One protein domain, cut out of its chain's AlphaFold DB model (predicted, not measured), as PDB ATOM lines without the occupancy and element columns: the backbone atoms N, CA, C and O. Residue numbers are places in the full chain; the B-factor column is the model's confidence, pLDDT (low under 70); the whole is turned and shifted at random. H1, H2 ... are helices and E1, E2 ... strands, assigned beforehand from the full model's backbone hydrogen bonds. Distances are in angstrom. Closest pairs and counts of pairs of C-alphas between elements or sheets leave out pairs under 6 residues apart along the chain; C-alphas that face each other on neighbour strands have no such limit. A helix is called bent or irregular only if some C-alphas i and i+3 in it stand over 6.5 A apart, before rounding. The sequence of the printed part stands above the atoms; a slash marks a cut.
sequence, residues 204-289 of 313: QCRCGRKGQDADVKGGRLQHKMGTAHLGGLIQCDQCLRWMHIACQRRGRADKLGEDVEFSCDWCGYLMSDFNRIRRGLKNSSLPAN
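This is residues 204 to 289 of the 313 residues of an uncharacterized protein of Pterula gracilis (UniProt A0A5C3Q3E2). With little regular structure, this flat domain has a short strand hairpin, E1 and E2, in its middle, small helices H1 and H2 toward one end, and H3, the loop of residues 251 to 273 and H4 toward the other. Of 86 printed residues, 33 are in named elements, in the order H1 H2 E1 E2 H3 H4, mostly helix. It is compact, with a radius of gyration of the C-alphas of 12.8 A, spanning 38 by 36 by 19 A.

Start at H1, residues 213 to 216, close but not clearly touching H2, residues 220 to 225; their closest C-alphas, Asp 215 and Leu 221, are 5.0 A apart. Next find the antiparallel hairpin of E1, residues 233 to 235, and E2, residues 242 to 244, with N 234 and O 243 within hydrogen-bond range at 2.9 A. H3, residues 245 to 250, is irregular, C-alphas 246 and 249 being 8.2 A apart; 0 of 2 O i to N i+4 pairs and 1 of 3 O i to N i+3 pairs are within range. H4, residues 274 to 284, is near E1 and apart from H3; every O i to N i+4 pair is within range in H2 and H4.

Find C-alpha 213 at (277.968, 226.887, 239.115), where H1 begins; H4 runs 15.3 A to C-alpha 284 at (271.192, 204.435, 251.394).

The C-alphas farthest apart, Cys 267 and Asn 289, are 39.3 A apart. The printed part has no cut, and the link from H3 to H4 is long. Confidence is under 70 for 20 residues, among them 211 to 219 and 284 to 289.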
ATOM      1  N   GLN A 204     278.091 217.892 233.027       83.94
ATOM      2  CA  GLN A 204     277.937 217.677 231.594       83.94
ATOM      3  C   GLN A 204     277.371 216.296 231.290       83.94
ATOM      4  O   GLN A 204     278.080 215.322 231.029       83.94
ATOM      5  N   CYS A 205     276.044 216.226 231.308       85.56
ATOM      6  CA  CYS A 205     275.317 214.991 231.100       85.56
ATOM      7  C   CYS A 205     274.818 214.852 229.654       85.56
ATOM      8  O   CYS A 205     274.374 215.821 229.038       85.56
ATOM      9  N   ARG A 206     274.819 213.624 229.115       83.25
ATOM     10  CA  ARG A 206     274.330 213.331 227.752       83.25
ATOM     11  C   ARG A 206     272.830 213.578 227.557       83.25
ATOM     12  O   ARG A 206     272.391 213.704 226.424       83.25
ATOM     13  N   CYS A 207     272.058 213.713 228.636       83.75
ATOM     14  CA  CYS A 207     270.651 214.122 228.563       83.75
ATOM     15  C   CYS A 207     270.452 215.601 228.176       83.75
ATOM     16  O   CYS A 207     269.331 216.095 228.230       83.75
ATOM     17  N   GLY A 208     271.524 216.334 227.856       83.50
ATOM     18  CA  GLY A 208     271.467 217.741 227.457       83.50
ATOM     19  C   GLY A 208     271.354 218.717 228.627       83.50
ATOM     20  O   GLY A 208     271.553 219.916 228.440       83.50
ATOM     21  N   ARG A 209     271.103 218.228 229.849       81.06
ATOM     22  CA  ARG A 209     271.105 219.068 231.050       81.06
ATOM     23  C   ARG A 209     272.527 219.524 231.369       81.06
ATOM     24  O   ARG A 209     273.441 218.709 231.496       81.06
ATOM     25  N   LYS A 210     272.675 220.834 231.532       79.12
ATOM     26  CA  LYS A 210     273.889 221.502 231.999       79.12
ATOM     27  C   LYS A 210     273.574 222.118 233.357       79.12
ATOM     28  O   LYS A 210     272.502 222.688 233.534       79.12
ATOM     29  N   GLY A 211     274.472 221.941 234.312       69.94
ATOM     30  CA  GLY A 211     274.408 222.599 235.610       69.94
ATOM     31  C   GLY A 211     275.292 223.828 235.533       69.94
ATOM     32  O   GLY A 211     276.411 223.730 235.033       69.94
ATOM     33  N   GLN A 212     274.780 224.975 235.964       68.19
ATOM     34  CA  GLN A 212     275.604 226.164 236.156       68.19
ATOM     35  C   GLN A 212     276.171 226.154 237.580       68.19
ATOM     36  O   GLN A 212     275.559 225.580 238.485       68.19
ATOM     37  N   ASP A 213     277.305 226.823 237.801       63.94
ATOM     38  CA  ASP A 213     277.968 226.887 239.115       63.94
ATOM     39  C   ASP A 213     277.037 227.366 240.243       63.94
ATOM     40  O   ASP A 213     277.181 226.958 241.399       63.94
ATOM     41  N   ALA A 214     276.037 228.193 239.918       68.19
ATOM     42  CA  ALA A 214     275.045 228.678 240.874       68.19
ATOM     43  C   ALA A 214     274.204 227.550 241.504       68.19
ATOM     44  O   ALA A 214     273.889 227.610 242.694       68.19
ATOM     45  N   ASP A 215     273.875 226.493 240.752       66.25
ATOM     46  CA  ASP A 215     273.149 225.342 241.300       66.25
ATOM     47  C   ASP A 215     274.046 224.489 242.214       66.25
ATOM     48  O   ASP A 215     273.559 223.777 243.095       66.25
ATOM     49  N   VAL A 216     275.365 224.570 242.034       64.31
ATOM     50  CA  VAL A 216     276.347 223.756 242.757       64.31
ATOM     51  C   VAL A 216     276.689 224.377 244.100       64.31
ATOM     52  O   VAL A 216     276.699 223.666 245.104       64.31
ATOM     53  N   LYS A 217     276.916 225.698 244.144       62.78
ATOM     54  CA  LYS A 217     277.373 226.409 245.353       62.78
ATOM     55  C   LYS A 217     276.460 226.237 246.577       62.78
ATOM     56  O   LYS A 217     276.902 226.490 247.689       62.78
ATOM     57  N   GLY A 218     275.220 225.774 246.402       64.12
ATOM     58  CA  GLY A 218     274.295 225.470 247.501       64.12
ATOM     59  C   GLY A 218     273.902 223.999 247.647       64.12
ATOM     60  O   GLY A 218     272.883 223.728 248.271       64.12
ATOM     61  N   GLY A 219     274.586 223.056 246.987       64.50
ATOM     62  CA  GLY A 219     274.173 221.644 246.953       64.50
ATOM     63  C   GLY A 219     272.825 221.392 246.249       64.50
ATOM     64  O   GLY A 219     272.360 220.254 246.168       64.50
ATOM     65  N   ARG A 220     272.194 222.436 245.683       70.44
ATOM     66  CA  ARG A 220     270.891 222.344 245.004       70.44
ATOM     67  C   ARG A 220     270.954 221.449 243.782       70.44
ATOM     68  O   ARG A 220     269.951 220.827 243.450       70.44
ATOM     69  N   LEU A 221     272.108 221.364 243.123       70.19
ATOM     70  CA  LEU A 221     272.270 220.506 241.963       70.19
ATOM     71  C   LEU A 221     272.078 219.035 242.338       70.19
ATOM     72  O   LEU A 221     271.371 218.328 241.631       70.19
ATOM     73  N   GLN A 222     272.620 218.578 243.472       68.44
ATOM     74  CA  GLN A 222     272.395 217.205 243.924       68.44
ATOM     75  C   GLN A 222     270.917 216.965 244.240       68.44
ATOM     76  O   GLN A 222     270.382 215.918 243.894       68.44
ATOM     77  N   HIS A 223     270.225 217.956 244.808       70.31
ATOM     78  CA  HIS A 223     268.799 217.838 245.093       70.31
ATOM     79  C   HIS A 223     267.925 217.836 243.828       70.31
ATOM     80  O   HIS A 223     267.021 217.017 243.719       70.31
ATOM     81  N   LYS A 224     268.199 218.711 242.851       71.81
ATOM     82  CA  LYS A 224     267.421 218.829 241.603       71.81
ATOM     83  C   LYS A 224     267.751 217.732 240.587       71.81
ATOM     84  O   LYS A 224     266.855 217.195 239.939       71.81
ATOM     85  N   MET A 225     269.035 217.426 240.415       71.25
ATOM     86  CA  MET A 225     269.542 216.519 239.376       71.25
ATOM     87  C   MET A 225     269.825 215.112 239.914       71.25
ATOM     88  O   MET A 225     269.742 214.143 239.175       71.25
ATOM     89  N   GLY A 226     270.104 214.959 241.207       67.81
ATOM     90  CA  GLY A 226     270.265 213.652 241.852       67.81
ATOM     91  C   GLY A 226     268.956 213.025 242.332       67.81
ATOM     92  O   GLY A 226     268.995 212.088 243.126       67.81
ATOM     93  N   THR A 227     267.800 213.533 241.893       69.44
ATOM     94  CA  THR A 227     266.494 212.959 242.240       69.44
ATOM     95  C   THR A 227     266.415 211.482 241.841       69.44
ATOM     96  O   THR A 227     267.029 211.048 240.864       69.44
ATOM     97  N   ALA A 228     265.634 210.698 242.592       61.84
ATOM     98  CA  ALA A 228     265.558 209.242 242.438       61.84
ATOM     99  C   ALA A 228     265.236 208.789 240.999       61.84
ATOM    100  O   ALA A 228     265.763 207.778 240.543       61.84
ATOM    101  N   HIS A 229     264.442 209.567 240.254       70.88
ATOM    102  CA  HIS A 229     264.083 209.254 238.867       70.88
ATOM    103  C   HIS A 229     265.225 209.472 237.855       70.88
ATOM    104  O   HIS A 229     265.158 208.949 236.748       70.88
ATOM    105  N   LEU A 230     266.278 210.216 238.214       67.19
ATOM    106  CA  LEU A 230     267.449 210.469 237.359       67.19
ATOM    107  C   LEU A 230     268.657 209.588 237.719       67.19
ATOM    108  O   LEU A 230     269.699 209.668 237.065       67.19
ATOM    109  N   GLY A 231     268.514 208.719 238.726       72.31
ATOM    110  CA  GLY A 231     269.498 207.690 239.064       72.31
ATOM    111  C   GLY A 231     270.716 208.181 239.847       72.31
ATOM    112  O   GLY A 231     271.704 207.461 239.920       72.31
ATOM    113  N   GLY A 232     270.668 209.376 240.441       85.00
ATOM    114  CA  GLY A 232     271.791 209.943 241.190       85.00
ATOM    115  C   GLY A 232     272.911 210.497 240.302       85.00
ATOM    116  O   GLY A 232     272.915 210.355 239.076       85.00
ATOM    117  N   LEU A 233     273.864 211.174 240.943       88.38
ATOM    118  CA  LEU A 233     274.999 211.823 240.290       88.38
ATOM    119  C   LEU A 233     276.300 211.081 240.586       88.38
ATOM    120  O   LEU A 233     276.478 210.551 241.679       88.38
ATOM    121  N   ILE A 234     277.218 211.100 239.626       88.44
ATOM    122  CA  ILE A 234     278.578 210.594 239.784       88.44
ATOM    123  C   ILE A 234     279.597 211.547 239.158       88.44
ATOM    124  O   ILE A 234     279.334 212.116 238.096       88.44
ATOM    125  N   GLN A 235     280.747 211.700 239.814       90.50
ATOM    126  CA  GLN A 235     281.914 212.409 239.296       90.50
ATOM    127  C   GLN A 235     282.934 211.410 238.749       90.50
ATOM    128  O   GLN A 235     283.186 210.391 239.380       90.50
ATOM    129  N   CYS A 236     283.526 211.695 237.592       90.19
ATOM    130  CA  CYS A 236     284.678 210.936 237.108       90.19
ATOM    131  C   CYS A 236     285.970 211.448 237.752       90.19
ATOM    132  O   CYS A 236     286.255 212.637 237.649       90.19
ATOM    133  N   ASP A 237     286.788 210.560 238.313       88.38
ATOM    134  CA  ASP A 237     288.033 210.946 238.999       88.38
ATOM    135  C   ASP A 237     289.090 211.538 238.054       88.38
ATOM    136  O   ASP A 237     289.893 212.372 238.462       88.38
ATOM    137  N   GLN A 238     289.078 211.151 236.771       91.00
ATOM    138  CA  GLN A 238     290.067 211.630 235.802       91.00
ATOM    139  C   GLN A 238     289.680 212.971 235.169       91.00
ATOM    140  O   GLN A 238     290.494 213.887 235.112       91.00
ATOM    141  N   CYS A 239     288.454 213.099 234.648       91.94
ATOM    142  CA  CYS A 239     288.029 214.327 233.964       91.94
ATOM    143  C   CYS A 239     287.248 215.293 234.865       91.94
ATOM    144  O   CYS A 239     286.863 216.366 234.403       91.94
ATOM    145  N   LEU A 240     286.994 214.909 236.121       89.06
ATOM    146  CA  LEU A 240     286.296 215.678 237.158       89.06
ATOM    147  C   LEU A 240     284.870 216.120 236.792       89.06
ATOM    148  O   LEU A 240     284.269 216.928 237.503       89.06
ATOM    149  N   ARG A 241     284.296 215.569 235.716       89.25
ATOM    150  CA  ARG A 241     282.946 215.903 235.249       89.25
ATOM    151  C   ARG A 241     281.890 215.137 236.023       89.25
ATOM    152  O   ARG A 241     282.014 213.930 236.234       89.25
ATOM    153  N   TRP A 242     280.817 215.843 236.358       89.38
ATOM    154  CA  TRP A 242     279.636 215.286 237.005       89.38
ATOM    155  C   TRP A 242     278.559 214.922 235.990       89.38
ATOM    156  O   TRP A 242     278.304 215.667 235.037       89.38
ATOM    157  N   MET A 243     277.916 213.772 236.190       88.81
ATOM    158  CA  MET A 243     276.955 213.187 235.249       88.81
ATOM    159  C   MET A 243     275.868 212.406 235.991       88.81
ATOM    160  O   MET A 243     276.112 211.903 237.086       88.81
ATOM    161  N   HIS A 244     274.681 212.253 235.394       88.75
ATOM    162  CA  HIS A 244     273.718 211.274 235.905       88.75
ATOM    163  C   HIS A 244     274.267 209.870 235.685       88.75
ATOM    164  O   HIS A 244     274.693 209.553 234.569       88.75
ATOM    165  N   ILE A 245     274.178 209.018 236.706       87.06
ATOM    166  CA  ILE A 245     274.576 207.611 236.587       87.06
ATOM    167  C   ILE A 245     273.802 206.965 235.440       87.06
ATOM    168  O   ILE A 245     274.410 206.369 234.560       87.06
ATOM    169  N   ALA A 246     272.486 207.184 235.369       85.56
ATOM    170  CA  ALA A 246     271.647 206.620 234.318       85.56
ATOM    171  C   ALA A 246     272.087 207.024 232.901       85.56
ATOM    172  O   ALA A 246     271.932 206.243 231.978       85.56
ATOM    173  N   CYS A 247     272.673 208.209 232.703       86.44
ATOM    174  CA  CYS A 247     273.044 208.705 231.372       86.44
ATOM    175  C   CYS A 247     274.407 208.211 230.865       86.44
ATOM    176  O   CYS A 247     274.760 208.482 229.715       86.44
ATOM    177  N   GLN A 248     275.172 207.510 231.697       83.06
ATOM    178  CA  GLN A 248     276.434 206.888 231.305       83.06
ATOM    179  C   GLN A 248     276.181 205.600 230.507       83.06
ATOM    180  O   GLN A 248     275.110 204.987 230.581       83.06
ATOM    181  N   ARG A 249     277.167 205.191 229.706       83.00
ATOM    182  CA  ARG A 249     277.112 204.066 228.761       83.00
ATOM    183  C   ARG A 249     275.884 204.100 227.858       83.00
ATOM    184  O   ARG A 249     275.248 203.071 227.613       83.00
ATOM    185  N   ARG A 250     275.568 205.294 227.345       80.31
ATOM    186  CA  ARG A 250     274.384 205.554 226.502       80.31
ATOM    187  C   ARG A 250     273.057 205.185 227.186       80.31
ATOM    188  O   ARG A 250     272.180 204.622 226.537       80.31
ATOM    189  N   GLY A 251     272.906 205.482 228.476       80.19
ATOM    190  CA  GLY A 251     271.634 205.238 229.164       80.19
ATOM    191  C   GLY A 251     271.540 203.900 229.905       80.19
ATOM    192  O   GLY A 251     270.430 203.449 230.161       80.19
ATOM    193  N   ARG A 252     272.661 203.196 230.126       76.75
ATOM    194  CA  ARG A 252     272.652 201.784 230.575       76.75
ATOM    195  C   ARG A 252     273.473 201.503 231.825       76.75
ATOM    196  O   ARG A 252     273.554 200.355 232.255       76.75
ATOM    197  N   ALA A 253     274.127 202.509 232.394       81.06
ATOM    198  CA  ALA A 253     274.962 202.297 233.572       81.06
ATOM    199  C   ALA A 253     274.153 202.024 234.855       81.06
ATOM    200  O   ALA A 253     274.670 201.415 235.787       81.06
ATOM    201  N   ASP A 254     272.874 202.391 234.892       76.12
ATOM    202  CA  ASP A 254     271.933 201.976 235.938       76.12
ATOM    203  C   ASP A 254     271.702 200.453 235.951       76.12
ATOM    204  O   ASP A 254     271.542 199.861 237.021       76.12
ATOM    205  N   LYS A 255     271.761 199.817 234.774       79.88
ATOM    206  CA  LYS A 255     271.572 198.376 234.538       79.88
ATOM    207  C   LYS A 255     272.874 197.584 234.442       79.88
ATOM    208  O   LYS A 255     272.845 196.418 234.060       79.88
ATOM    209  N   LEU A 256     274.017 198.181 234.778       82.38
ATOM    210  CA  LEU A 256     275.278 197.442 234.781       82.38
ATOM    211  C   LEU A 256     275.211 196.275 235.785       82.38
ATOM    212  O   LEU A 256     274.673 196.447 236.886       82.38
ATOM    213  N   GLY A 257     275.753 195.112 235.423       85.12
ATOM    214  CA  GLY A 257     276.002 194.030 236.382       85.12
ATOM    215  C   GLY A 257     277.040 194.455 237.425       85.12
ATOM    216  O   GLY A 257     277.773 195.418 237.198       85.12
ATOM    217  N   GLU A 258     277.092 193.774 238.569       84.50
ATOM    218  CA  GLU A 258     278.069 194.093 239.626       84.50
ATOM    219  C   GLU A 258     279.514 193.779 239.217       84.50
ATOM    220  O   GLU A 258     280.432 194.453 239.678       84.50
ATOM    221  N   ASP A 259     279.695 192.830 238.299       86.69
ATOM    222  CA  ASP A 259     281.009 192.388 237.813       86.69
ATOM    223  C   ASP A 259     281.501 193.188 236.603       86.69
ATOM    224  O   ASP A 259     282.599 192.974 236.096       86.69
ATOM    225  N   VAL A 260     280.679 194.109 236.095       87.69
ATOM    226  CA  VAL A 260     281.030 194.888 234.913       87.69
ATOM    227  C   VAL A 260     281.773 196.143 235.344       87.69
ATOM    228  O   VAL A 260     281.256 196.961 236.112       87.69
ATOM    229  N   GLU A 261     282.963 196.334 234.786       87.25
ATOM    230  CA  GLU A 261     283.724 197.561 234.976       87.25
ATOM    231  C   GLU A 261     282.999 198.757 234.354       87.25
ATOM    232  O   GLU A 261     282.461 198.716 233.234       87.25
ATOM    233  N   PHE A 262     282.980 199.854 235.104       87.12
ATOM    234  CA  PHE A 262     282.437 201.115 234.642       87.12
ATOM    235  C   PHE A 262     283.540 201.948 233.996       87.12
ATOM    236  O   PHE A 262     284.558 202.232 234.618       87.12
ATOM    237  N   SER A 263     283.295 202.406 232.771       91.06
ATOM    238  CA  SER A 263     284.147 203.359 232.062       91.06
ATOM    239  C   SER A 263     283.424 204.697 231.903       91.06
ATOM    240  O   SER A 263     282.262 204.718 231.490       91.06
ATOM    241  N   CYS A 264     284.103 205.815 232.151       90.62
ATOM    242  CA  CYS A 264     283.579 207.151 231.878       90.62
ATOM    243  C   CYS A 264     283.353 207.354 230.370       90.62
ATOM    244  O   CYS A 264     284.295 207.260 229.586       90.62
ATOM    245  N   ASP A 265     282.135 207.714 229.953       89.31
ATOM    246  CA  ASP A 265     281.796 207.901 228.530       89.31
ATOM    247  C   ASP A 265     282.526 209.075 227.848       89.31
ATOM    248  O   ASP A 265     282.459 209.199 226.623       89.31
ATOM    249  N   TRP A 266     283.139 209.978 228.621       88.81
ATOM    250  CA  TRP A 266     283.849 211.145 228.087       88.81
ATOM    251  C   TRP A 266     285.338 210.903 227.879       88.81
ATOM    252  O   TRP A 266     285.856 211.266 226.831       88.81
ATOM    253  N   CYS A 267     286.028 210.342 228.874       92.44
ATOM    254  CA  CYS A 267     287.481 210.158 228.822       92.44
ATOM    255  C   CYS A 267     287.915 208.689 228.750       92.44
ATOM    256  O   CYS A 267     289.106 208.423 228.660       92.44
ATOM    257  N   GLY A 268     286.980 207.736 228.805       91.50
ATOM    258  CA  GLY A 268     287.277 206.302 228.767       91.50
ATOM    259  C   GLY A 268     287.846 205.730 230.069       91.50
ATOM    260  O   GLY A 268     288.089 204.531 230.131       91.50
ATOM    261  N   TYR A 269     288.031 206.552 231.108       91.31
ATOM    262  CA  TYR A 269     288.610 206.122 232.383       91.31
ATOM    263  C   TYR A 269     287.803 205.004 233.039       91.31
ATOM    264  O   TYR A 269     286.599 205.168 233.251       91.31
ATOM    265  N   LEU A 270     288.472 203.913 233.407       89.62
ATOM    266  CA  LEU A 270     287.882 202.837 234.194       89.62
ATOM    267  C   LEU A 270     287.827 203.256 235.664       89.62
ATOM    268  O   LEU A 270     288.856 203.469 236.297       89.62
ATOM    269  N   MET A 271     286.616 203.380 236.204       84.56
ATOM    270  CA  MET A 271     286.406 203.692 237.614       84.56
ATOM    271  C   MET A 271     286.272 202.391 238.402       84.56
ATOM    272  O   MET A 271     285.199 201.783 238.434       84.56
ATOM    273  N   SER A 272     287.352 201.987 239.067       81.81
ATOM    274  CA  SER A 272     287.401 200.788 239.914       81.81
ATOM    275  C   SER A 272     286.390 200.830 241.067       81.81
ATOM    276  O   SER A 272     285.809 199.811 241.433       81.81
ATOM    277  N   ASP A 273     286.103 202.022 241.592       83.88
ATOM    278  CA  ASP A 273     285.241 202.203 242.763       83.88
ATOM    279  C   ASP A 273     283.751 202.404 242.433       83.88
ATOM    280  O   ASP A 273     282.921 202.535 243.340       83.88
ATOM    281  N   PHE A 274     283.367 202.383 241.152       84.69
ATOM    282  CA  PHE A 274     281.989 202.660 240.733       84.69
ATOM    283  C   PHE A 274     280.968 201.725 241.388       84.69
ATOM    284  O   PHE A 274     279.967 202.180 241.946       84.69
ATOM    285  N   ASN A 275     281.218 200.413 241.352       82.69
ATOM    286  CA  ASN A 275     280.283 199.426 241.893       82.69
ATOM    287  C   ASN A 275     280.152 199.557 243.418       82.69
ATOM    288  O   ASN A 275     279.053 199.403 243.955       82.69
ATOM    289  N   ARG A 276     281.227 199.956 244.116       85.44
ATOM    290  CA  ARG A 276     281.183 200.282 245.549       85.44
ATOM    291  C   ARG A 276     280.283 201.490 245.815       85.44
ATOM    292  O   ARG A 276     279.380 201.394 246.645       85.44
ATOM    293  N   ILE A 277     280.478 202.589 245.080       82.56
ATOM    294  CA  ILE A 277     279.669 203.815 245.206       82.56
ATOM    295  C   ILE A 277     278.195 203.520 244.901       82.56
ATOM    296  O   ILE A 277     277.306 203.902 245.662       82.56
ATOM    297  N   ARG A 278     277.920 202.778 243.824       82.94
ATOM    298  CA  ARG A 278     276.562 202.409 243.413       82.94
ATOM    299  C   ARG A 278     275.848 201.548 244.454       82.94
ATOM    300  O   ARG A 278     274.672 201.797 244.716       82.94
ATOM    301  N   ARG A 279     276.526 200.572 245.071       83.31
ATOM    302  CA  ARG A 279     275.959 199.800 246.192       83.31
ATOM    303  C   ARG A 279     275.635 200.700 247.381       83.31
ATOM    304  O   ARG A 279     274.545 200.595 247.933       83.31
ATOM    305  N   GLY A 280     276.513 201.649 247.706       81.19
ATOM    306  CA  GLY A 280     276.242 202.660 248.732       81.19
ATOM    307  C   GLY A 280     274.985 203.490 248.438       81.19
ATOM    308  O   GLY A 280     274.162 203.705 249.326       81.19
ATOM    309  N   LEU A 281     274.779 203.899 247.183       76.19
ATOM    310  CA  LEU A 281     273.585 204.647 246.769       76.19
ATOM    311  C   LEU A 281     272.300 203.806 246.836       76.19
ATOM    312  O   LEU A 281     271.276 204.309 247.287       76.19
ATOM    313  N   LYS A 282     272.353 202.524 246.448       77.56
ATOM    314  CA  LYS A 282     271.205 201.604 246.566       77.56
ATOM    315  C   LYS A 282     270.852 201.290 248.023       77.56
ATOM    316  O   LYS A 282     269.681 201.226 248.368       77.56
ATOM    317  N   ASN A 283     271.851 201.118 248.884       77.75
ATOM    318  CA  ASN A 283     271.618 200.769 250.287       77.75
ATOM    319  C   ASN A 283     271.174 201.983 251.115       77.75
ATOM    320  O   ASN A 283     270.436 201.838 252.084       77.75
ATOM    321  N   SER A 284     271.598 203.191 250.727       68.50
ATOM    322  CA  SER A 284     271.192 204.435 251.394       68.50
ATOM    323  C   SER A 284     269.802 204.929 250.991       68.50
ATOM    324  O   SER A 284     269.235 205.765 251.703       68.50
ATOM    325  N   SER A 285     269.203 204.392 249.920       62.88
ATOM    326  CA  SER A 285     267.760 204.498 249.702       62.88
ATOM    327  C   SER A 285     267.026 203.540 250.643       62.88
ATOM    328  O   SER A 285     266.461 202.536 250.217       62.88
ATOM    329  N   LEU A 286     267.043 203.849 251.942       52.66
ATOM    330  CA  LEU A 286     266.078 203.273 252.874       52.66
ATOM    331  C   LEU A 286     264.672 203.533 252.316       52.66
ATOM    332  O   LEU A 286     264.409 204.636 251.818       52.66
ATOM    333  N   PRO A 287     263.762 202.546 252.364       48.78
ATOM    334  CA  PRO A 287     262.421 202.738 251.853       48.78
ATOM    335  C   PRO A 287     261.790 203.889 252.634       48.78
ATOM    336  O   PRO A 287     261.618 203.799 253.848       48.78
ATOM    337  N   ALA A 288     261.407 204.958 251.933       48.09
ATOM    338  CA  ALA A 288     260.683 206.099 252.502       48.09
ATOM    339  C   ALA A 288     259.445 205.668 253.330       48.09
ATOM    340  O   ALA A 288     258.978 206.394 254.203       48.09
ATOM    341  N   ASN A 289     258.974 204.437 253.111       45.50
ATOM    342  CA  ASN A 289     257.891 203.780 253.831       45.50
ATOM    343  C   ASN A 289     258.214 203.358 255.283       45.50
ATOM    344  O   ASN A 289     257.273 203.118 256.037       45.50
TER     345      ASN A 289